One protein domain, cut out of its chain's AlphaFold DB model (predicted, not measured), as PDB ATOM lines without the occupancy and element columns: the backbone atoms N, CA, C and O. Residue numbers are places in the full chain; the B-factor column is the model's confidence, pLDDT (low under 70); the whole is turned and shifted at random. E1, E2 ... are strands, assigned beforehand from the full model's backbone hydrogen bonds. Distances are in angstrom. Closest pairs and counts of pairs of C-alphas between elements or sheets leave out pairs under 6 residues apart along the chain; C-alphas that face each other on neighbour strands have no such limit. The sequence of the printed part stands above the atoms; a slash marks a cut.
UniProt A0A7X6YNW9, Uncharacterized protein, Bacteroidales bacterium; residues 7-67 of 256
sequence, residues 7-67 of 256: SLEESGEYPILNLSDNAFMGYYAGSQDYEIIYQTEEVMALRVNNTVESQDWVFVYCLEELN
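Overview. This is residues 7 to 67 of the 256 residues of an uncharacterized protein of Bacteroidales bacterium (UniProt A0A7X6YNW9). A single antiparallel sheet of five strands zigzags from edge to edge and is so strongly twisted that the short hairpin E1 and E2 crosses the run of the long strands E3, E4 and E5. The long link of residues 20 to 32 loops out from E2 and swings back over one face of the sheet, past E4 and E5, before E3 begins. The printed part has 61 residues with no named helix and five named strands, E1 to E5, which follow each other in the sheet as they do along the chain. The class is all strand, though under half of the residues, 30 of 61, are in named elements. The whole is compact, with a radius of gyration of the C-alphas of 11.8 A and spans of 34 by 25 by 22 A.

Arrangement. E1, residues 7 to 9, is an edge strand and forms a hairpin with E2, residues 16 to 19. They are antiparallel at 156 degrees; the C-alphas of Leu 8 and Leu 17, which face each other, are 4.8 A apart, and N 16 and O 9 are within hydrogen-bond range at 2.8 A. E2 and E3, residues 33 to 39, form a hairpin at 131 degrees, with N 17 and O 34 at 2.8 A. E3 is staggered: it pairs with E2 over residues 33 to 35 and with E4, residues 43 to 50, over residues 35 to 39. In the hairpin E3 and E4, at 148 degrees, N 35 and O 47 are 2.8 A apart. E4 forms a hairpin with the other edge strand, E5, residues 55 to 62, at 162 degrees, with N 46 and O 59 at 2.9 A and N 59 and O 46 at 2.8 A. The five strands make a meander, each the antiparallel neighbour of the one before. E1 is apart from E4 and E5, and E2 is apart from E5.

Along the chain. E1 begins at C-alpha 7, (43.640, 80.605, 32.099). E3 measures 16.1 A from first to last C-alpha and begins at C-alpha 33, (47.770, 86.067, 39.078). E4 measures 22.0 A. E5 measures 22.7 A and ends at C-alpha 62, (59.833, 70.587, 40.341). E1 and E2 are short, 6.7 A and 9.8 A.

Size, cuts and confidence. From edge to edge of the sheet the strands' lines turn by 117 degrees, and its C-alphas lie up to 6.8 A off the best plane. The C-alphas of Val 52 and Glu 65 are the two farthest apart, at 34.1 A. The link from E2 to E3 is long, with 13 residues; those from E3 to E4 and from E4 to E5 are tight. The printed part has no cut. Its mean pLDDT is 89.7, and no printed residue is under 70.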
ATOM      1  N   SER A   7      43.366  80.044  33.419       94.56
ATOM      2  CA  SER A   7      43.640  80.605  32.099       94.56
ATOM      3  C   SER A   7      45.083  81.085  32.007       94.56
ATOM      4  O   SER A   7      45.725  81.367  33.017       94.56
ATOM      5  N   LEU A   8      45.586  81.159  30.779       93.94
ATOM      6  CA  LEU A   8      46.912  81.672  30.459       93.94
ATOM      7  C   LEU A   8      46.754  82.921  29.598       93.94
ATOM      8  O   LEU A   8      46.080  82.885  28.566       93.94
ATOM      9  N   GLU A   9      47.369  84.015  30.030       93.00
ATOM     10  CA  GLU A   9      47.557  85.211  29.223       93.00
ATOM     11  C   GLU A   9      49.017  85.275  28.782       93.00
ATOM     12  O   GLU A   9      49.917  85.443  29.592       93.00
ATOM     13  N   GLU A  10      49.266  85.142  27.484       91.69
ATOM     14  CA  GLU A  10      50.625  85.141  26.921       91.69
ATOM     15  C   GLU A  10      51.089  86.549  26.499       91.69
ATOM     16  O   GLU A  10      52.059  86.705  25.759       91.69
ATOM     17  N   SER A  11      50.365  87.586  26.924       84.44
ATOM     18  CA  SER A  11      50.661  88.981  26.609       84.44
ATOM     19  C   SER A  11      51.560  89.584  27.698       84.44
ATOM     20  O   SER A  11      51.311  89.386  28.881       84.44
ATOM     21  N   GLY A  12      52.623  90.299  27.313       84.06
ATOM     22  CA  GLY A  12      53.568  90.915  28.258       84.06
ATOM     23  C   GLY A  12      54.967  90.293  28.243       84.06
ATOM     24  O   GLY A  12      55.346  89.617  27.289       84.06
ATOM     25  N   GLU A  13      55.763  90.596  29.271       88.75
ATOM     26  CA  GLU A  13      57.144  90.100  29.416       88.75
ATOM     27  C   GLU A  13      57.190  88.626  29.850       88.75
ATOM     28  O   GLU A  13      58.034  87.873  29.368       88.75
ATOM     29  N   TYR A  14      56.234  88.203  30.686       91.94
ATOM     30  CA  TYR A  14      56.049  86.824  31.136       91.94
ATOM     31  C   TYR A  14      54.588  86.396  30.950       91.94
ATOM     32  O   TYR A  14      53.700  87.220  31.184       91.94
ATOM     33  N   PRO A  15      54.306  85.132  30.577       93.88
ATOM     34  CA  PRO A  15      52.945  84.610  30.590       93.88
ATOM     35  C   PRO A  15      52.347  84.657  32.000       93.88
ATOM     36  O   PRO A  15      53.040  84.371  32.976       93.88
ATOM     37  N   ILE A  16      51.058  84.964  32.108       94.06
ATOM     38  CA  ILE A  16      50.338  85.049  33.381       94.06
ATOM     39  C   ILE A  16      49.350  83.885  33.482       94.06
ATOM     40  O   ILE A  16      48.417  83.767  32.685       94.06
ATOM     41  N   LEU A  17      49.549  83.024  34.480       93.44
ATOM     42  CA  LEU A  17      48.583  82.020  34.912       93.44
ATOM     43  C   LEU A  17      47.598  82.675  35.884       93.44
ATOM     44  O   LEU A  17      47.989  83.099  36.968       93.44
ATOM     45  N   ASN A  18      46.322  82.705  35.514       92.75
ATOM     46  CA  ASN A  18      45.249  83.210  36.366       92.75
ATOM     47  C   ASN A  18      44.439  82.042  36.927       92.75
ATOM     48  O   ASN A  18      44.062  81.129  36.183       92.75
ATOM     49  N   LEU A  19      44.134  82.087  38.224       92.12
ATOM     50  CA  LEU A  19      43.269  81.114  38.893       92.12
ATOM     51  C   LEU A  19      41.932  81.746  39.293       92.12
ATOM     52  O   LEU A  19      41.897  82.859  39.810       92.12
ATOM     53  N   SER A  20      40.826  81.031  39.076       91.50
ATOM     54  CA  SER A  20      39.496  81.516  39.462       91.50
ATOM     55  C   SER A  20      39.153  81.258  40.935       91.50
ATOM     56  O   SER A  20      39.795  80.478  41.647       91.50
ATOM     57  N   ASP A  21      38.050  81.874  41.366       87.94
ATOM     58  CA  ASP A  21      37.411  81.650  42.663       87.94
ATOM     59  C   ASP A  21      38.361  81.933  43.832       87.94
ATOM     60  O   ASP A  21      38.898  83.026  43.913       87.94
ATOM     61  N   ASN A  22      38.573  80.981  44.741       86.06
ATOM     62  CA  ASN A  22      39.514  81.112  45.861       86.06
ATOM     63  C   ASN A  22      40.712  80.156  45.711       86.06
ATOM     64  O   ASN A  22      41.280  79.718  46.712       86.06
ATOM     65  N   ALA A  23      41.051  79.747  44.482       88.69
ATOM     66  CA  ALA A  23      42.183  78.858  44.230       88.69
ATOM     67  C   ALA A  23      43.522  79.609  44.312       88.69
ATOM     68  O   ALA A  23      43.630  80.755  43.881       88.69
ATOM     69  N   PHE A  24      44.545  78.951  44.859       88.25
ATOM     70  CA  PHE A  24      45.910  79.469  44.955       88.25
ATOM     71  C   PHE A  24      46.936  78.330  44.926       88.25
ATOM     72  O   PHE A  24      46.617  77.187  45.264       88.25
ATOM     73  N   MET A  25      48.169  78.644  44.529       84.88
ATOM     74  CA  MET A  25      49.256  77.675  44.377       84.88
ATOM     75  C   MET A  25      50.087  77.610  45.669       84.88
ATOM     76  O   MET A  25      50.911  78.476  45.940       84.88
ATOM     77  N   GLY A  26      49.852  76.589  46.502       83.00
ATOM     78  CA  GLY A  26      50.594  76.344  47.750       83.00
ATOM     79  C   GLY A  26      50.204  77.263  48.916       83.00
ATOM     80  O   GLY A  26      49.585  76.803  49.875       83.00
ATOM     81  N   TYR A  27      50.541  78.553  48.832       84.69
ATOM     82  CA  TYR A  27      50.240  79.572  49.845       84.69
ATOM     83  C   TYR A  27      49.617  80.810  49.189       84.69
ATOM     84  O   TYR A  27      50.087  81.271  48.152       84.69
ATOM     85  N   TYR A  28      48.555  81.364  49.782       87.19
ATOM     86  CA  TYR A  28      47.912  82.558  49.233       87.19
ATOM     87  C   TYR A  28      48.729  83.815  49.551       87.19
ATOM     88  O   TYR A  28      48.719  84.299  50.679       87.19
ATOM     89  N   ALA A  29      49.391  84.367  48.535       87.25
ATOM     90  CA  ALA A  29      50.219  85.570  48.630       87.25
ATOM     91  C   ALA A  29      49.475  86.847  48.180       87.25
ATOM     92  O   ALA A  29      50.060  87.738  47.573       87.25
ATOM     93  N   GLY A  30      48.162  86.938  48.420       85.94
ATOM     94  CA  GLY A  30      47.382  88.154  48.138       85.94
ATOM     95  C   GLY A  30      46.983  88.375  46.672       85.94
ATOM     96  O   GLY A  30      46.350  89.384  46.374       85.94
ATOM     97  N   SER A  31      47.303  87.445  45.769       88.25
ATOM     98  CA  SER A  31      46.901  87.474  44.356       88.25
ATOM     99  C   SER A  31      46.641  86.058  43.824       88.25
ATOM    100  O   SER A  31      47.089  85.067  44.411       88.25
ATOM    101  N   GLN A  32      45.877  85.970  42.735       91.31
ATOM    102  CA  GLN A  32      45.627  84.743  41.967       91.31
ATOM    103  C   GLN A  32      46.241  84.800  40.562       91.31
ATOM    104  O   GLN A  32      46.023  83.886  39.763       91.31
ATOM    105  N   ASP A  33      47.042  85.836  40.316       92.00
ATOM    106  CA  ASP A  33      47.770  86.067  39.078       92.00
ATOM    107  C   ASP A  33      49.237  85.702  39.331       92.00
ATOM    108  O   ASP A  33      49.888  86.246  40.232       92.00
ATOM    109  N   TYR A  34      49.739  84.748  38.551       94.38
ATOM    110  CA  TYR A  34      51.071  84.172  38.687       94.38
ATOM    111  C   TYR A  34      51.843  84.381  37.385       94.38
ATOM    112  O   TYR A  34      51.491  83.809  36.355       94.38
ATOM    113  N   GLU A  35      52.920  85.159  37.423       94.94
ATOM    114  CA  GLU A  35      53.839  85.273  36.291       94.94
ATOM    115  C   GLU A  35      54.684  83.999  36.189       94.94
ATOM    116  O   GLU A  35      55.356  83.598  37.143       94.94
ATOM    117  N   ILE A  36      54.680  83.365  35.021       94.62
ATOM    118  CA  ILE A  36      55.534  82.219  34.711       94.62
ATOM    119  C   ILE A  36      56.905  82.760  34.302       94.62
ATOM    120  O   ILE A  36      57.166  83.041  33.133       94.62
ATOM    121  N   ILE A  37      57.785  82.928  35.288       95.75
ATOM    122  CA  ILE A  37      59.113  83.528  35.089       95.75
ATOM    123  C   ILE A  37      60.168  82.511  34.628       95.75
ATOM    124  O   ILE A  37      61.211  82.892  34.098       95.75
ATOM    125  N   TYR A  38      59.907  81.215  34.821       93.50
ATOM    126  CA  TYR A  38      60.740  80.119  34.329       93.50
ATOM    127  C   TYR A  38      59.895  78.859  34.143       93.50
ATOM    128  O   TYR A  38      59.105  78.511  35.021       93.50
ATOM    129  N   GLN A  39      60.072  78.154  33.028       92.31
ATOM    130  CA  GLN A  39      59.403  76.881  32.785       92.31
ATOM    131  C   GLN A  39      60.249  75.977  31.884       92.31
ATOM    132  O   GLN A  39      60.712  76.394  30.822       92.31
ATOM    133  N   THR A  40      60.412  74.728  32.304       93.06
ATOM    134  CA  THR A  40      60.900  73.597  31.507       93.06
ATOM    135  C   THR A  40      59.890  72.448  31.603       93.06
ATOM    136  O   THR A  40      58.816  72.606  32.183       93.06
ATOM    137  N   GLU A  41      60.222  71.282  31.046       92.19
ATOM    138  CA  GLU A  41      59.432  70.057  31.248       92.19
ATOM    139  C   GLU A  41      59.482  69.548  32.703       92.19
ATOM    140  O   GLU A  41      58.612  68.787  33.114       92.19
ATOM    141  N   GLU A  42      60.469  69.990  33.489       91.94
ATOM    142  CA  GLU A  42      60.774  69.443  34.817       91.94
ATOM    143  C   GLU A  42      60.564  70.446  35.960       91.94
ATOM    144  O   GLU A  42      60.359  70.047  37.108       91.94
ATOM    145  N   VAL A  43      60.645  71.749  35.671       92.44
ATOM    146  CA  VAL A  43      60.621  72.818  36.675       92.44
ATOM    147  C   VAL A  43      59.777  73.989  36.185       92.44
ATOM    148  O   VAL A  43      59.918  74.437  35.050       92.44
ATOM    149  N   MET A  44      58.942  74.541  37.060       93.94
ATOM    150  CA  MET A  44      58.195  75.776  36.832       93.94
ATOM    151  C   MET A  44      58.379  76.714  38.022       93.94
ATOM    152  O   MET A  44      58.109  76.335  39.161       93.94
ATOM    153  N   ALA A  45      58.810  77.945  37.759       94.81
ATOM    154  CA  ALA A  45      58.885  79.000  38.757       94.81
ATOM    155  C   ALA A  45      57.804  80.051  38.480       94.81
ATOM    156  O   ALA A  45      57.750  80.636  37.395       94.81
ATOM    157  N   LEU A  46      56.948  80.276  39.474       94.75
ATOM    158  CA  LEU A  46      55.853  81.238  39.440       94.75
ATOM    159  C   LEU A  46      56.159  82.402  40.376       94.75
ATOM    160  O   LEU A  46      56.408  82.174  41.559       94.75
ATOM    161  N   ARG A  47      56.087  83.637  39.880       94.38
ATOM    162  CA  ARG A  47      56.145  84.850  40.704       94.38
ATOM    163  C   ARG A  47      54.733  85.359  40.975       94.38
ATOM    164  O   ARG A  47      53.948  85.543  40.051       94.38
ATOM    165  N   VAL A  48      54.436  85.644  42.238       93.44
ATOM    166  CA  VAL A  48      53.228  86.360  42.661       93.44
ATOM    167  C   VAL A  48      53.629  87.729  43.175       93.44
ATOM    168  O   VAL A  48      54.393  87.834  44.138       93.44
ATOM    169  N   ASN A  49      53.081  88.771  42.556       89.31
ATOM    170  CA  ASN A  49      53.216  90.133  43.049       89.31
ATOM    171  C   ASN A  49      52.295  90.326  44.263       89.31
ATOM    172  O   ASN A  49      51.087  90.543  44.119       89.31
ATOM    173  N   ASN A  50      52.859  90.223  45.469       84.62
ATOM    174  CA  ASN A  50      52.121  90.453  46.703       84.62
ATOM    175  C   ASN A  50      52.180  91.941  47.073       84.62
ATOM    176  O   ASN A  50      53.034  92.410  47.830       84.62
ATOM    177  N   THR A  51      51.203  92.689  46.562       78.12
ATOM    178  CA  THR A  51      51.040  94.121  46.863       78.12
ATOM    179  C   THR A  51      50.630  94.403  48.314       78.12
ATOM    180  O   THR A  51      50.787  95.533  48.773       78.12
ATOM    181  N   VAL A  52      50.143  93.397  49.056       78.62
ATOM    182  CA  VAL A  52      49.744  93.530  50.469       78.62
ATOM    183  C   VAL A  52      50.974  93.599  51.373       78.62
ATOM    184  O   VAL A  52      51.041  94.443  52.263       78.62
ATOM    185  N   GLU A  53      51.961  92.742  51.123       82.25
ATOM    186  CA  GLU A  53      53.213  92.680  51.890       82.25
ATOM    187  C   GLU A  53      54.353  93.476  51.241       82.25
ATOM    188  O   GLU A  53      55.425  93.602  51.827       82.25
ATOM    189  N   SER A  54      54.125  94.049  50.052       85.50
ATOM    190  CA  SER A  54      55.141  94.762  49.262       85.50
ATOM    191  C   SER A  54      56.385  93.910  48.968       85.50
ATOM    192  O   SER A  54      57.505  94.422  48.952       85.50
ATOM    193  N   GLN A  55      56.189  92.610  48.738       87.75
ATOM    194  CA  GLN A  55      57.239  91.661  48.370       87.75
ATOM    195  C   GLN A  55      56.743  90.711  47.282       87.75
ATOM    196  O   GLN A  55      55.543  90.506  47.131       87.75
ATOM    197  N   ASP A  56      57.660  90.109  46.536       90.31
ATOM    198  CA  ASP A  56      57.308  89.066  45.579       90.31
ATOM    199  C   ASP A  56      57.535  87.692  46.194       90.31
ATOM    200  O   ASP A  56      58.573  87.437  46.805       90.31
ATOM    201  N   TRP A  57      56.579  86.793  45.985       91.38
ATOM    202  CA  TRP A  57      56.732  85.384  46.328       91.38
ATOM    203  C   TRP A  57      57.073  84.595  45.071       91.38
ATOM    204  O   TRP A  57      56.400  84.745  44.053       91.38
ATOM    205  N   VAL A  58      58.100  83.748  45.143       93.12
ATOM    206  CA  VAL A  58      58.463  82.833  44.057       93.12
ATOM    207  C   VAL A  58      58.222  81.402  44.511       93.12
ATOM    208  O   VAL A  58      58.864  80.924  45.445       93.12
ATOM    209  N   PHE A  59      57.302  80.719  43.840       92.25
ATOM    210  CA  PHE A  59      57.041  79.299  44.039       92.25
ATOM    211  C   PHE A  59      57.784  78.505  42.974       92.25
ATOM    212  O   PHE A  59      57.551  78.707  41.784       92.25
ATOM    213  N   VAL A  60      58.664  77.600  43.400       91.81
ATOM    214  CA  VAL A  60      59.369  76.682  42.502       91.81
ATOM    215  C   VAL A  60      58.734  75.308  42.638       91.81
ATOM    216  O   VAL A  60      58.776  74.698  43.704       91.81
ATOM    217  N   TYR A  61      58.132  74.838  41.554       90.50
ATOM    218  CA  TYR A  61      57.609  73.488  41.417       90.50
ATOM    219  C   TYR A  61      58.597  72.687  40.584       90.50
ATOM    220  O   TYR A  61      58.936  73.102  39.479       90.50
ATOM    221  N   CYS A  62      59.047  71.552  41.095       90.12
ATOM    222  CA  CYS A  62      59.833  70.587  40.341       90.12
ATOM    223  C   CYS A  62      59.186  69.206  40.439       90.12
ATOM    224  O   CYS A  62      58.336  68.971  41.303       90.12
ATOM    225  N   LEU A  63      59.593  68.297  39.558       88.94
ATOM    226  CA  LEU A  63      59.275  66.880  39.712       88.94
ATOM    227  C   LEU A  63      59.781  66.364  41.070       88.94
ATOM    228  O   LEU A  63      60.783  66.852  41.599       88.94
ATOM    229  N   GLU A  64      59.067  65.401  41.652       83.06
ATOM    230  CA  GLU A  64      59.345  64.892  43.002       83.06
ATOM    231  C   GLU A  64      60.760  64.305  43.098       83.06
ATOM    232  O   GLU A  64      61.469  64.551  44.071       83.06
ATOM    233  N   GLU A  65      61.219  63.629  42.044       84.00
ATOM    234  CA  GLU A  65      62.567  63.071  41.934       84.00
ATOM    235  C   GLU A  65      63.688  64.122  41.898       84.00
ATOM    236  O   GLU A  65      64.845  63.787  42.142       84.00
ATOM    237  N   LEU A  66      63.359  65.384  41.604       83.25
ATOM    238  CA  LEU A  66      64.301  66.505  41.626       83.25
ATOM    239  C   LEU A  66      64.281  67.256  42.959       83.25
ATOM    240  O   LEU A  66      65.204  68.021  43.239       83.25
ATOM    241  N   ASN A  67      63.265  67.025  43.794       82.31
ATOM    242  CA  ASN A  67      63.160  67.599  45.131       82.31
ATOM    243  C   ASN A  67      64.001  66.796  46.137       82.31
ATOM    244  O   ASN A  67      63.497  66.271  47.131       82.31
TER     245      ASN A  67